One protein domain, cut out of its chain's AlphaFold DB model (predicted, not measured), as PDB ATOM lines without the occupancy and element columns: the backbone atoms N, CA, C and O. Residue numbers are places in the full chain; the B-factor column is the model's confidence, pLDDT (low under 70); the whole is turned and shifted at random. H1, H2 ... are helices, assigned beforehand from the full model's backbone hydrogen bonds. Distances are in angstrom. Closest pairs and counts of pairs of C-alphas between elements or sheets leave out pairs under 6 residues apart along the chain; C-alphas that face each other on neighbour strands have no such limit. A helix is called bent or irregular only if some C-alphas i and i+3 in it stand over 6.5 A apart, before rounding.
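Overview. This is residues 56 to 124 of the 236 residues of a protein of Micromonas pusilla (UniProt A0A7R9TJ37). One long helix, H2, is sharply bent into two arms that make a wide V, and a short irregular helix, H1, folds back across the first arm, H2a. The longer second arm, H2b, reaches away bare of any other helix and gives the model much of its length. The printed part has 69 residues with two named helices, H1 then H2, and no named strand; the class is all helix. The whole is extended, with a radius of gyration of the C-alphas of 20.7 A and spans of 62 by 23 by 17 A.

Arrangement. H2, residues 75 to 118, was assigned as one helix by its hydrogen bonds but is bent: C-alphas 91 and 94 are 7.0 A apart. Its arms, H2a, residues 75 to 91, and H2b, residues 94 to 118, stand at a steep tilt of 60 degrees. H1, residues 56 to 68, touches H2a, and their closest C-alphas, those of Ser 56 and Glu 86, are 6.0 A apart. H1 and H2a run opposite ways at a steep tilt of 47 degrees. H1 and H2b are apart. Every O i to N i+4 pair is within hydrogen-bond range in H2a, against 20 of 21 in H2b and 7 of 9 in H1.

Along the chain. H2a begins at C-alpha 75, (-36.709, 48.159, 28.127), and is 24.4 A long from first to last C-alpha. H2b is 36.2 A long and ends at C-alpha 118, (-8.681, 13.784, -7.159). H1 begins at C-alpha 56, (-22.093, 44.623, 18.106), and is 15.8 A long; it is irregular, with C-alphas 63 and 66 at 7.9 A.

Size, cuts and confidence. The two C-alphas farthest apart, those of Asn 74 and Glu 121, are 62.0 A apart. The printed part has no cut, and six residues make the short link from H1 to H2. Residues 71 to 76, 91 to 112 and 114 to 120 stand free. The mean pLDDT of the printed part is 78.0; residues 56 to 58, 60, 116 to 117 and 120 to 124 are under 70.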
ATOM      1  N   SER A  56     -21.717  45.789  17.274       64.25
ATOM      2  CA  SER A  56     -22.093  44.623  18.106       64.25
ATOM      3  C   SER A  56     -23.565  44.680  18.535       64.25
ATOM      4  O   SER A  56     -24.340  43.753  18.318       64.25
ATOM      5  N   SER A  57     -23.988  45.847  19.022       60.47
ATOM      6  CA  SER A  57     -25.366  46.136  19.417       60.47
ATOM      7  C   SER A  57     -26.415  45.919  18.309       60.47
ATOM      8  O   SER A  57     -27.478  45.382  18.597       60.47
ATOM      9  N   SER A  58     -26.138  46.301  17.058       67.75
ATOM     10  CA  SER A  58     -27.059  46.099  15.924       67.75
ATOM     11  C   SER A  58     -27.128  44.644  15.451       67.75
ATOM     12  O   SER A  58     -28.203  44.182  15.086       67.75
ATOM     13  N   GLU A  59     -26.027  43.890  15.529       75.25
ATOM     14  CA  GLU A  59     -26.048  42.449  15.230       75.25
ATOM     15  C   GLU A  59     -26.806  41.644  16.294       75.25
ATOM     16  O   GLU A  59     -27.502  40.678  15.976       75.25
ATOM     17  N   ILE A  60     -26.673  42.026  17.566       69.56
ATOM     18  CA  ILE A  60     -27.394  41.391  18.674       69.56
ATOM     19  C   ILE A  60     -28.894  41.702  18.566       69.56
ATOM     20  O   ILE A  60     -29.724  40.820  18.787       69.56
ATOM     21  N   GLU A  61     -29.252  42.925  18.177       72.19
ATOM     22  CA  GLU A  61     -30.640  43.331  17.943       72.19
ATOM     23  C   GLU A  61     -31.256  42.618  16.728       72.19
ATOM     24  O   GLU A  61     -32.407  42.199  16.786       72.19
ATOM     25  N   GLU A  62     -30.488  42.355  15.671       78.31
ATOM     26  CA  GLU A  62     -30.956  41.556  14.532       78.31
ATOM     27  C   GLU A  62     -31.131  40.066  14.888       78.31
ATOM     28  O   GLU A  62     -32.128  39.446  14.514       78.31
ATOM     29  N   LYS A  63     -30.200  39.480  15.657       76.38
ATOM     30  CA  LYS A  63     -30.245  38.056  16.048       76.38
ATOM     31  C   LYS A  63     -31.290  37.752  17.123       76.38
ATOM     32  O   LYS A  63     -31.841  36.651  17.137       76.38
ATOM     33  N   TYR A  64     -31.535  38.688  18.039       76.19
ATOM     34  CA  TYR A  64     -32.376  38.462  19.220       76.19
ATOM     35  C   TYR A  64     -33.580  39.404  19.324       76.19
ATOM     36  O   TYR A  64     -34.390  39.201  20.224       76.19
ATOM     37  N   GLY A  65     -33.748  40.382  18.429       73.44
ATOM     38  CA  GLY A  65     -34.811  41.396  18.490       73.44
ATOM     39  C   GLY A  65     -36.212  40.807  18.643       73.44
ATOM     40  O   GLY A  65     -36.906  41.123  19.604       73.44
ATOM     41  N   ASP A  66     -36.572  39.832  17.807       76.44
ATOM     42  CA  ASP A  66     -37.888  39.169  17.854       76.44
ATOM     43  C   ASP A  66     -38.108  38.371  19.163       76.44
ATOM     44  O   ASP A  66     -39.218  38.270  19.687       76.44
ATOM     45  N   ALA A  67     -37.032  37.842  19.761       75.75
ATOM     46  CA  ALA A  67     -37.081  37.158  21.058       75.75
ATOM     47  C   ALA A  67     -37.100  38.137  22.252       75.75
ATOM     48  O   ALA A  67     -37.605  37.805  23.331       75.75
ATOM     49  N   LEU A  68     -36.547  39.337  22.065       70.88
ATOM     50  CA  LEU A  68     -36.462  40.421  23.044       70.88
ATOM     51  C   LEU A  68     -37.712  41.317  23.055       70.88
ATOM     52  O   LEU A  68     -37.982  41.971  24.070       70.88
ATOM     53  N   ASP A  69     -38.529  41.250  22.003       74.56
ATOM     54  CA  ASP A  69     -39.838  41.905  21.858       74.56
ATOM     55  C   ASP A  69     -40.958  41.266  22.701       74.56
ATOM     56  O   ASP A  69     -42.148  41.569  22.565       74.56
ATOM     57  N   ASN A  70     -40.600  40.401  23.652       80.38
ATOM     58  CA  ASN A  70     -41.552  39.859  24.608       80.38
ATOM     59  C   ASN A  70     -42.069  40.976  25.545       80.38
ATOM     60  O   ASN A  70     -41.267  41.628  26.223       80.38
ATOM     61  N   PRO A  71     -43.398  41.159  25.688       78.94
ATOM     62  CA  PRO A  71     -43.986  42.158  26.588       78.94
ATOM     63  C   PRO A  71     -43.674  41.920  28.076       78.94
ATOM     64  O   PRO A  71     -43.915  42.799  28.902       78.94
ATOM     65  N   LEU A  72     -43.155  40.742  28.439       76.75
ATOM     66  CA  LEU A  72     -42.657  40.438  29.784       76.75
ATOM     67  C   LEU A  72     -41.257  41.012  30.050       76.75
ATOM     68  O   LEU A  72     -40.864  41.139  31.210       76.75
ATOM     69  N   PHE A  73     -40.504  41.357  29.005       83.88
ATOM     70  CA  PHE A  73     -39.213  42.020  29.126       83.88
ATOM     71  C   PHE A  73     -39.405  43.536  29.107       83.88
ATOM     72  O   PHE A  73     -40.058  44.099  28.231       83.88
ATOM     73  N   ASN A  74     -38.840  44.201  30.111       84.81
ATOM     74  CA  ASN A  74     -38.817  45.657  30.191       84.81
ATOM     75  C   ASN A  74     -37.663  46.219  29.338       84.81
ATOM     76  O   ASN A  74     -36.662  45.532  29.133       84.81
ATOM     77  N   ASP A  75     -37.749  47.485  28.924       83.44
ATOM     78  CA  ASP A  75     -36.709  48.159  28.127       83.44
ATOM     79  C   ASP A  75     -35.334  48.112  28.807       83.44
ATOM     80  O   ASP A  75     -34.317  47.864  28.164       83.44
ATOM     81  N   ALA A  76     -35.309  48.237  30.138       84.38
ATOM     82  CA  ALA A  76     -34.084  48.117  30.926       84.38
ATOM     83  C   ALA A  76     -33.457  46.710  30.867       84.38
ATOM     84  O   ALA A  76     -32.239  46.576  30.931       84.38
ATOM     85  N   PHE A  77     -34.272  45.654  30.744       86.56
ATOM     86  CA  PHE A  77     -33.773  44.283  30.603       86.56
ATOM     87  C   PHE A  77     -33.207  44.046  29.204       86.56
ATOM     88  O   PHE A  77     -32.136  43.461  29.084       86.56
ATOM     89  N   ARG A  78     -33.888  44.540  28.161       83.44
ATOM     90  CA  ARG A  78     -33.390  44.470  26.780       83.44
ATOM     91  C   ARG A  78     -32.021  45.132  26.658       83.44
ATOM     92  O   ARG A  78     -31.090  44.515  26.157       83.44
ATOM     93  N   GLN A  79     -31.881  46.340  27.200       84.38
ATOM     94  CA  GLN A  79     -30.612  47.068  27.195       84.38
ATOM     95  C   GLN A  79     -29.514  46.329  27.967       84.38
ATOM     96  O   GLN A  79     -28.423  46.147  27.438       84.38
ATOM     97  N   ALA A  80     -29.807  45.831  29.173       85.44
ATOM     98  CA  ALA A  80     -28.836  45.067  29.954       85.44
ATOM     99  C   ALA A  80     -28.427  43.748  29.274       85.44
ATOM    100  O   ALA A  80     -27.281  43.324  29.397       85.44
ATOM    101  N   PHE A  81     -29.344  43.093  28.555       87.06
ATOM    102  CA  PHE A  81     -29.053  41.883  27.787       87.06
ATOM    103  C   PHE A  81     -28.153  42.172  26.582       87.06
ATOM    104  O   PHE A  81     -27.203  41.425  26.347       87.06
ATOM    105  N   ILE A  82     -28.425  43.255  25.852       83.62
ATOM    106  CA  ILE A  82     -27.600  43.684  24.718       83.62
ATOM    107  C   ILE A  82     -26.188  44.038  25.205       83.62
ATOM    108  O   ILE A  82     -25.216  43.503  24.683       83.62
ATOM    109  N   GLU A  83     -26.071  44.822  26.279       85.00
ATOM    110  CA  GLU A  83     -24.782  45.198  26.878       85.00
ATOM    111  C   GLU A  83     -24.005  43.981  27.421       85.00
ATOM    112  O   GLU A  83     -22.786  43.882  27.275       85.00
ATOM    113  N   ALA A  84     -24.693  43.027  28.057       83.75
ATOM    114  CA  ALA A  84     -24.062  41.801  28.545       83.75
ATOM    115  C   ALA A  84     -23.583  40.901  27.398       83.75
ATOM    116  O   ALA A  84     -22.521  40.286  27.500       83.75
ATOM    117  N   SER A  85     -24.353  40.836  26.312       82.25
ATOM    118  CA  SER A  85     -23.993  40.073  25.116       82.25
ATOM    119  C   SER A  85     -22.799  40.705  24.402       82.25
ATOM    120  O   SER A  85     -21.884  39.990  24.014       82.25
ATOM    121  N   GLU A  86     -22.749  42.035  24.331       83.69
ATOM    122  CA  GLU A  86     -21.616  42.784  23.784       83.69
ATOM    123  C   GLU A  86     -20.327  42.545  24.583       83.69
ATOM    124  O   GLU A  86     -19.298  42.213  23.995       83.69
ATOM    125  N   ARG A  87     -20.380  42.608  25.923       79.81
ATOM    126  CA  ARG A  87     -19.216  42.262  26.764       79.81
ATOM    127  C   ARG A  87     -18.737  40.835  26.528       79.81
ATOM    128  O   ARG A  87     -17.538  40.581  26.479       79.81
ATOM    129  N   LEU A  88     -19.669  39.896  26.387       81.75
ATOM    130  CA  LEU A  88     -19.343  38.495  26.159       81.75
ATOM    131  C   LEU A  88     -18.714  38.285  24.774       81.75
ATOM    132  O   LEU A  88     -17.767  37.510  24.652       81.75
ATOM    133  N   GLU A  89     -19.193  38.976  23.740       80.56
ATOM    134  CA  GLU A  89     -18.575  38.952  22.412       80.56
ATOM    135  C   GLU A  89     -17.176  39.571  22.418       80.56
ATOM    136  O   GLU A  89     -16.268  38.993  21.824       80.56
ATOM    137  N   GLU A  90     -16.965  40.672  23.141       82.00
ATOM    138  CA  GLU A  90     -15.650  41.304  23.289       82.00
ATOM    139  C   GLU A  90     -14.655  40.393  24.034       82.00
ATOM    140  O   GLU A  90     -13.511  40.225  23.605       82.00
ATOM    141  N   GLU A  91     -15.099  39.712  25.096       80.25
ATOM    142  CA  GLU A  91     -14.293  38.722  25.824       80.25
ATOM    143  C   GLU A  91     -13.989  37.469  24.985       80.25
ATOM    144  O   GLU A  91     -12.903  36.887  25.089       80.25
ATOM    145  N   GLN A  92     -14.930  37.034  24.141       80.31
ATOM    146  CA  GLN A  92     -14.772  35.847  23.295       80.31
ATOM    147  C   GLN A  92     -14.064  36.121  21.970       80.31
ATOM    148  O   GLN A  92     -13.514  35.179  21.394       80.31
ATOM    149  N   ALA A  93     -14.026  37.365  21.492       80.19
ATOM    150  CA  ALA A  93     -13.374  37.768  20.248       80.19
ATOM    151  C   ALA A  93     -11.952  37.195  20.071       80.19
ATOM    152  O   ALA A  93     -11.693  36.583  19.031       80.19
ATOM    153  N   PRO A  94     -11.028  37.278  21.056       76.81
ATOM    154  CA  PRO A  94      -9.685  36.720  20.893       76.81
ATOM    155  C   PRO A  94      -9.667  35.189  20.820       76.81
ATOM    156  O   PRO A  94      -8.739  34.613  20.252       76.81
ATOM    157  N   MET A  95     -10.652  34.512  21.411       77.06
ATOM    158  CA  MET A  95     -10.753  33.054  21.375       77.06
ATOM    159  C   MET A  95     -11.389  32.585  20.062       77.06
ATOM    160  O   MET A  95     -10.872  31.667  19.434       77.06
ATOM    161  N   ARG A  96     -12.444  33.271  19.600       75.81
ATOM    162  CA  ARG A  96     -13.075  33.040  18.293       75.81
ATOM    163  C   ARG A  96     -12.096  33.263  17.150       75.81
ATOM    164  O   ARG A  96     -11.959  32.380  16.321       75.81
ATOM    165  N   ALA A  97     -11.305  34.335  17.187       84.25
ATOM    166  CA  ALA A  97     -10.285  34.590  16.171       84.25
ATOM    167  C   ALA A  97      -9.250  33.451  16.045       84.25
ATOM    168  O   ALA A  97      -8.788  33.152  14.947       84.25
ATOM    169  N   LYS A  98      -8.892  32.792  17.158       84.81
ATOM    170  CA  LYS A  98      -8.013  31.609  17.131       84.81
ATOM    171  C   LYS A  98      -8.711  30.407  16.505       84.81
ATOM    172  O   LYS A  98      -8.118  29.735  15.671       84.81
ATOM    173  N   ILE A  99      -9.968  30.173  16.877       81.38
ATOM    174  CA  ILE A  99     -10.785  29.090  16.319       81.38
ATOM    175  C   ILE A  99     -10.964  29.287  14.812       81.38
ATOM    176  O   ILE A  99     -10.756  28.351  14.054       81.38
ATOM    177  N   ASP A 100     -11.282  30.498  14.365       83.94
ATOM    178  CA  ASP A 100     -11.486  30.800  12.949       83.94
ATOM    179  C   ASP A 100     -10.199  30.590  12.139       83.94
ATOM    180  O   ASP A 100     -10.241  30.048  11.034       83.94
ATOM    181  N   ALA A 101      -9.038  30.941  12.707       87.38
ATOM    182  CA  ALA A 101      -7.740  30.668  12.096       87.38
ATOM    183  C   ALA A 101      -7.454  29.159  11.980       87.38
ATOM    184  O   ALA A 101      -7.026  28.696  10.922       87.38
ATOM    185  N   GLU A 102      -7.729  28.383  13.031       87.44
ATOM    186  CA  GLU A 102      -7.579  26.921  13.007       87.44
ATOM    187  C   GLU A 102      -8.548  26.269  12.013       87.44
ATOM    188  O   GLU A 102      -8.162  25.395  11.238       87.44
ATOM    189  N   VAL A 103      -9.805  26.716  11.976       89.69
ATOM    190  CA  VAL A 103     -10.808  26.225  11.025       89.69
ATOM    191  C   VAL A 103     -10.378  26.528   9.593       89.69
ATOM    192  O   VAL A 103     -10.474  25.646   8.739       89.69
ATOM    193  N   ALA A 104      -9.848  27.721   9.316       87.69
ATOM    194  CA  ALA A 104      -9.318  28.062   7.999       87.69
ATOM    195  C   ALA A 104      -8.151  27.145   7.590       87.69
ATOM    196  O   ALA A 104      -8.104  26.686   6.446       87.69
ATOM    197  N   GLU A 105      -7.248  26.815   8.519       86.19
ATOM    198  CA  GLU A 105      -6.153  25.869   8.277       86.19
ATOM    199  C   GLU A 105      -6.674  24.452   7.988       86.19
ATOM    200  O   GLU A 105      -6.232  23.802   7.036       86.19
ATOM    201  N   ILE A 106      -7.659  23.982   8.759       84.75
ATOM    202  CA  ILE A 106      -8.291  22.675   8.544       84.75
ATOM    203  C   ILE A 106      -8.976  22.635   7.177       84.75
ATOM    204  O   ILE A 106      -8.791  21.673   6.434       84.75
ATOM    205  N   MET A 107      -9.727  23.675   6.812       86.38
ATOM    206  CA  MET A 107     -10.402  23.741   5.516       86.38
ATOM    207  C   MET A 107      -9.393  23.750   4.369       86.38
ATOM    208  O   MET A 107      -9.544  22.972   3.428       86.38
ATOM    209  N   ALA A 108      -8.318  24.537   4.464       86.81
ATOM    210  CA  ALA A 108      -7.241  24.535   3.473       86.81
ATOM    211  C   ALA A 108      -6.607  23.142   3.319       86.81
ATOM    212  O   ALA A 108      -6.361  22.683   2.203       86.81
ATOM    213  N   ARG A 109      -6.406  22.429   4.434       77.62
ATOM    214  CA  ARG A 109      -5.893  21.057   4.430       77.62
ATOM    215  C   ARG A 109      -6.869  20.069   3.791       77.62
ATOM    216  O   ARG A 109      -6.435  19.248   2.991       77.62
ATOM    217  N   VAL A 110      -8.163  20.165   4.094       84.75
ATOM    218  CA  VAL A 110      -9.213  19.326   3.487       84.75
ATOM    219  C   VAL A 110      -9.314  19.577   1.982       84.75
ATOM    220  O   VAL A 110      -9.485  18.633   1.212       84.75
ATOM    221  N   HIS A 111      -9.182  20.828   1.539       77.69
ATOM    222  CA  HIS A 111      -9.147  21.158   0.116       77.69
ATOM    223  C   HIS A 111      -7.917  20.557  -0.572       77.69
ATOM    224  O   HIS A 111      -8.067  19.893  -1.596       77.69
ATOM    225  N   ALA A 112      -6.732  20.686   0.026       79.50
ATOM    226  CA  ALA A 112      -5.512  20.070  -0.493       79.50
ATOM    227  C   ALA A 112      -5.593  18.531  -0.533       79.50
ATOM    228  O   ALA A 112      -5.129  17.913  -1.489       79.50
ATOM    229  N   GLU A 113      -6.212  17.907   0.472       70.44
ATOM    230  CA  GLU A 113      -6.441  16.460   0.524       70.44
ATOM    231  C   GLU A 113      -7.419  16.003  -0.564       70.44
ATOM    232  O   GLU A 113      -7.114  15.065  -1.297       70.44
ATOM    233  N   ARG A 114      -8.536  16.716  -0.763       76.25
ATOM    234  CA  ARG A 114      -9.472  16.434  -1.864       76.25
ATOM    235  C   ARG A 114      -8.834  16.616  -3.239       76.25
ATOM    236  O   ARG A 114      -9.148  15.861  -4.155       76.25
ATOM    237  N   GLU A 115      -7.941  17.587  -3.406       73.25
ATOM    238  CA  GLU A 115      -7.195  17.780  -4.653       73.25
ATOM    239  C   GLU A 115      -6.139  16.690  -4.890       73.25
ATOM    240  O   GLU A 115      -5.927  16.287  -6.034       73.25
ATOM    241  N   ALA A 116      -5.484  16.191  -3.837       68.75
ATOM    242  CA  ALA A 116      -4.544  15.071  -3.918       68.75
ATOM    243  C   ALA A 116      -5.264  13.739  -4.198       68.75
ATOM    244  O   ALA A 116      -4.810  12.948  -5.026       68.75
ATOM    245  N   GLU A 117      -6.433  13.532  -3.590       66.75
ATOM    246  CA  GLU A 117      -7.298  12.379  -3.843       66.75
ATOM    247  C   GLU A 117      -7.880  12.415  -5.265       66.75
ATOM    248  O   GLU A 117      -7.854  11.407  -5.970       66.75
ATOM    249  N   ALA A 118      -8.287  13.592  -5.759       73.50
ATOM    250  CA  ALA A 118      -8.681  13.784  -7.159       73.50
ATOM    251  C   ALA A 118      -7.525  13.530  -8.147       73.50
ATOM    252  O   ALA A 118      -7.761  13.154  -9.297       73.50
ATOM    253  N   ARG A 119      -6.271  13.704  -7.702       72.12
ATOM    254  CA  ARG A 119      -5.047  13.380  -8.454       72.12
ATOM    255  C   ARG A 119      -4.654  11.895  -8.347       72.12
ATOM    256  O   ARG A 119      -3.773  11.456  -9.084       72.12
ATOM    257  N   GLY A 120      -5.330  11.117  -7.495       57.69
ATOM    258  CA  GLY A 120      -5.127   9.676  -7.320       57.69
ATOM    259  C   GLY A 120      -3.892   9.296  -6.497       57.69
ATOM    260  O   GLY A 120      -3.410   8.168  -6.623       57.69
ATOM    261  N   GLU A 121      -3.352  10.209  -5.687       62.53
ATOM    262  CA  GLU A 121      -2.229   9.903  -4.792       62.53
ATOM    263  C   GLU A 121      -2.712   9.105  -3.565       62.53
ATOM    264  O   GLU A 121      -3.724   9.464  -2.959       62.53
ATOM    265  N   PRO A 122      -2.033   8.005  -3.175       58.22
ATOM    266  CA  PRO A 122      -2.458   7.206  -2.033       58.22
ATOM    267  C   PRO A 122      -2.198   7.952  -0.720       58.22
ATOM    268  O   PRO A 122      -1.094   8.440  -0.477       58.22
ATOM    269  N   PHE A 123      -3.204   7.980   0.155       58.56
ATOM    270  CA  PHE A 123      -3.085   8.493   1.517       58.56
ATOM    271  C   PHE A 123      -2.065   7.665   2.319       58.56
ATOM    272  O   PHE A 123      -2.318   6.511   2.678       58.56
ATOM    273  N   ASP A 124      -0.903   8.253   2.609       67.69
ATOM    274  CA  ASP A 124       0.103   7.648   3.482       67.69
ATOM    275  C   ASP A 124      -0.242   7.908   4.956       67.69
ATOM    276  O   ASP A 124       0.141   8.915   5.564       67.69
TER     277      ASP A 124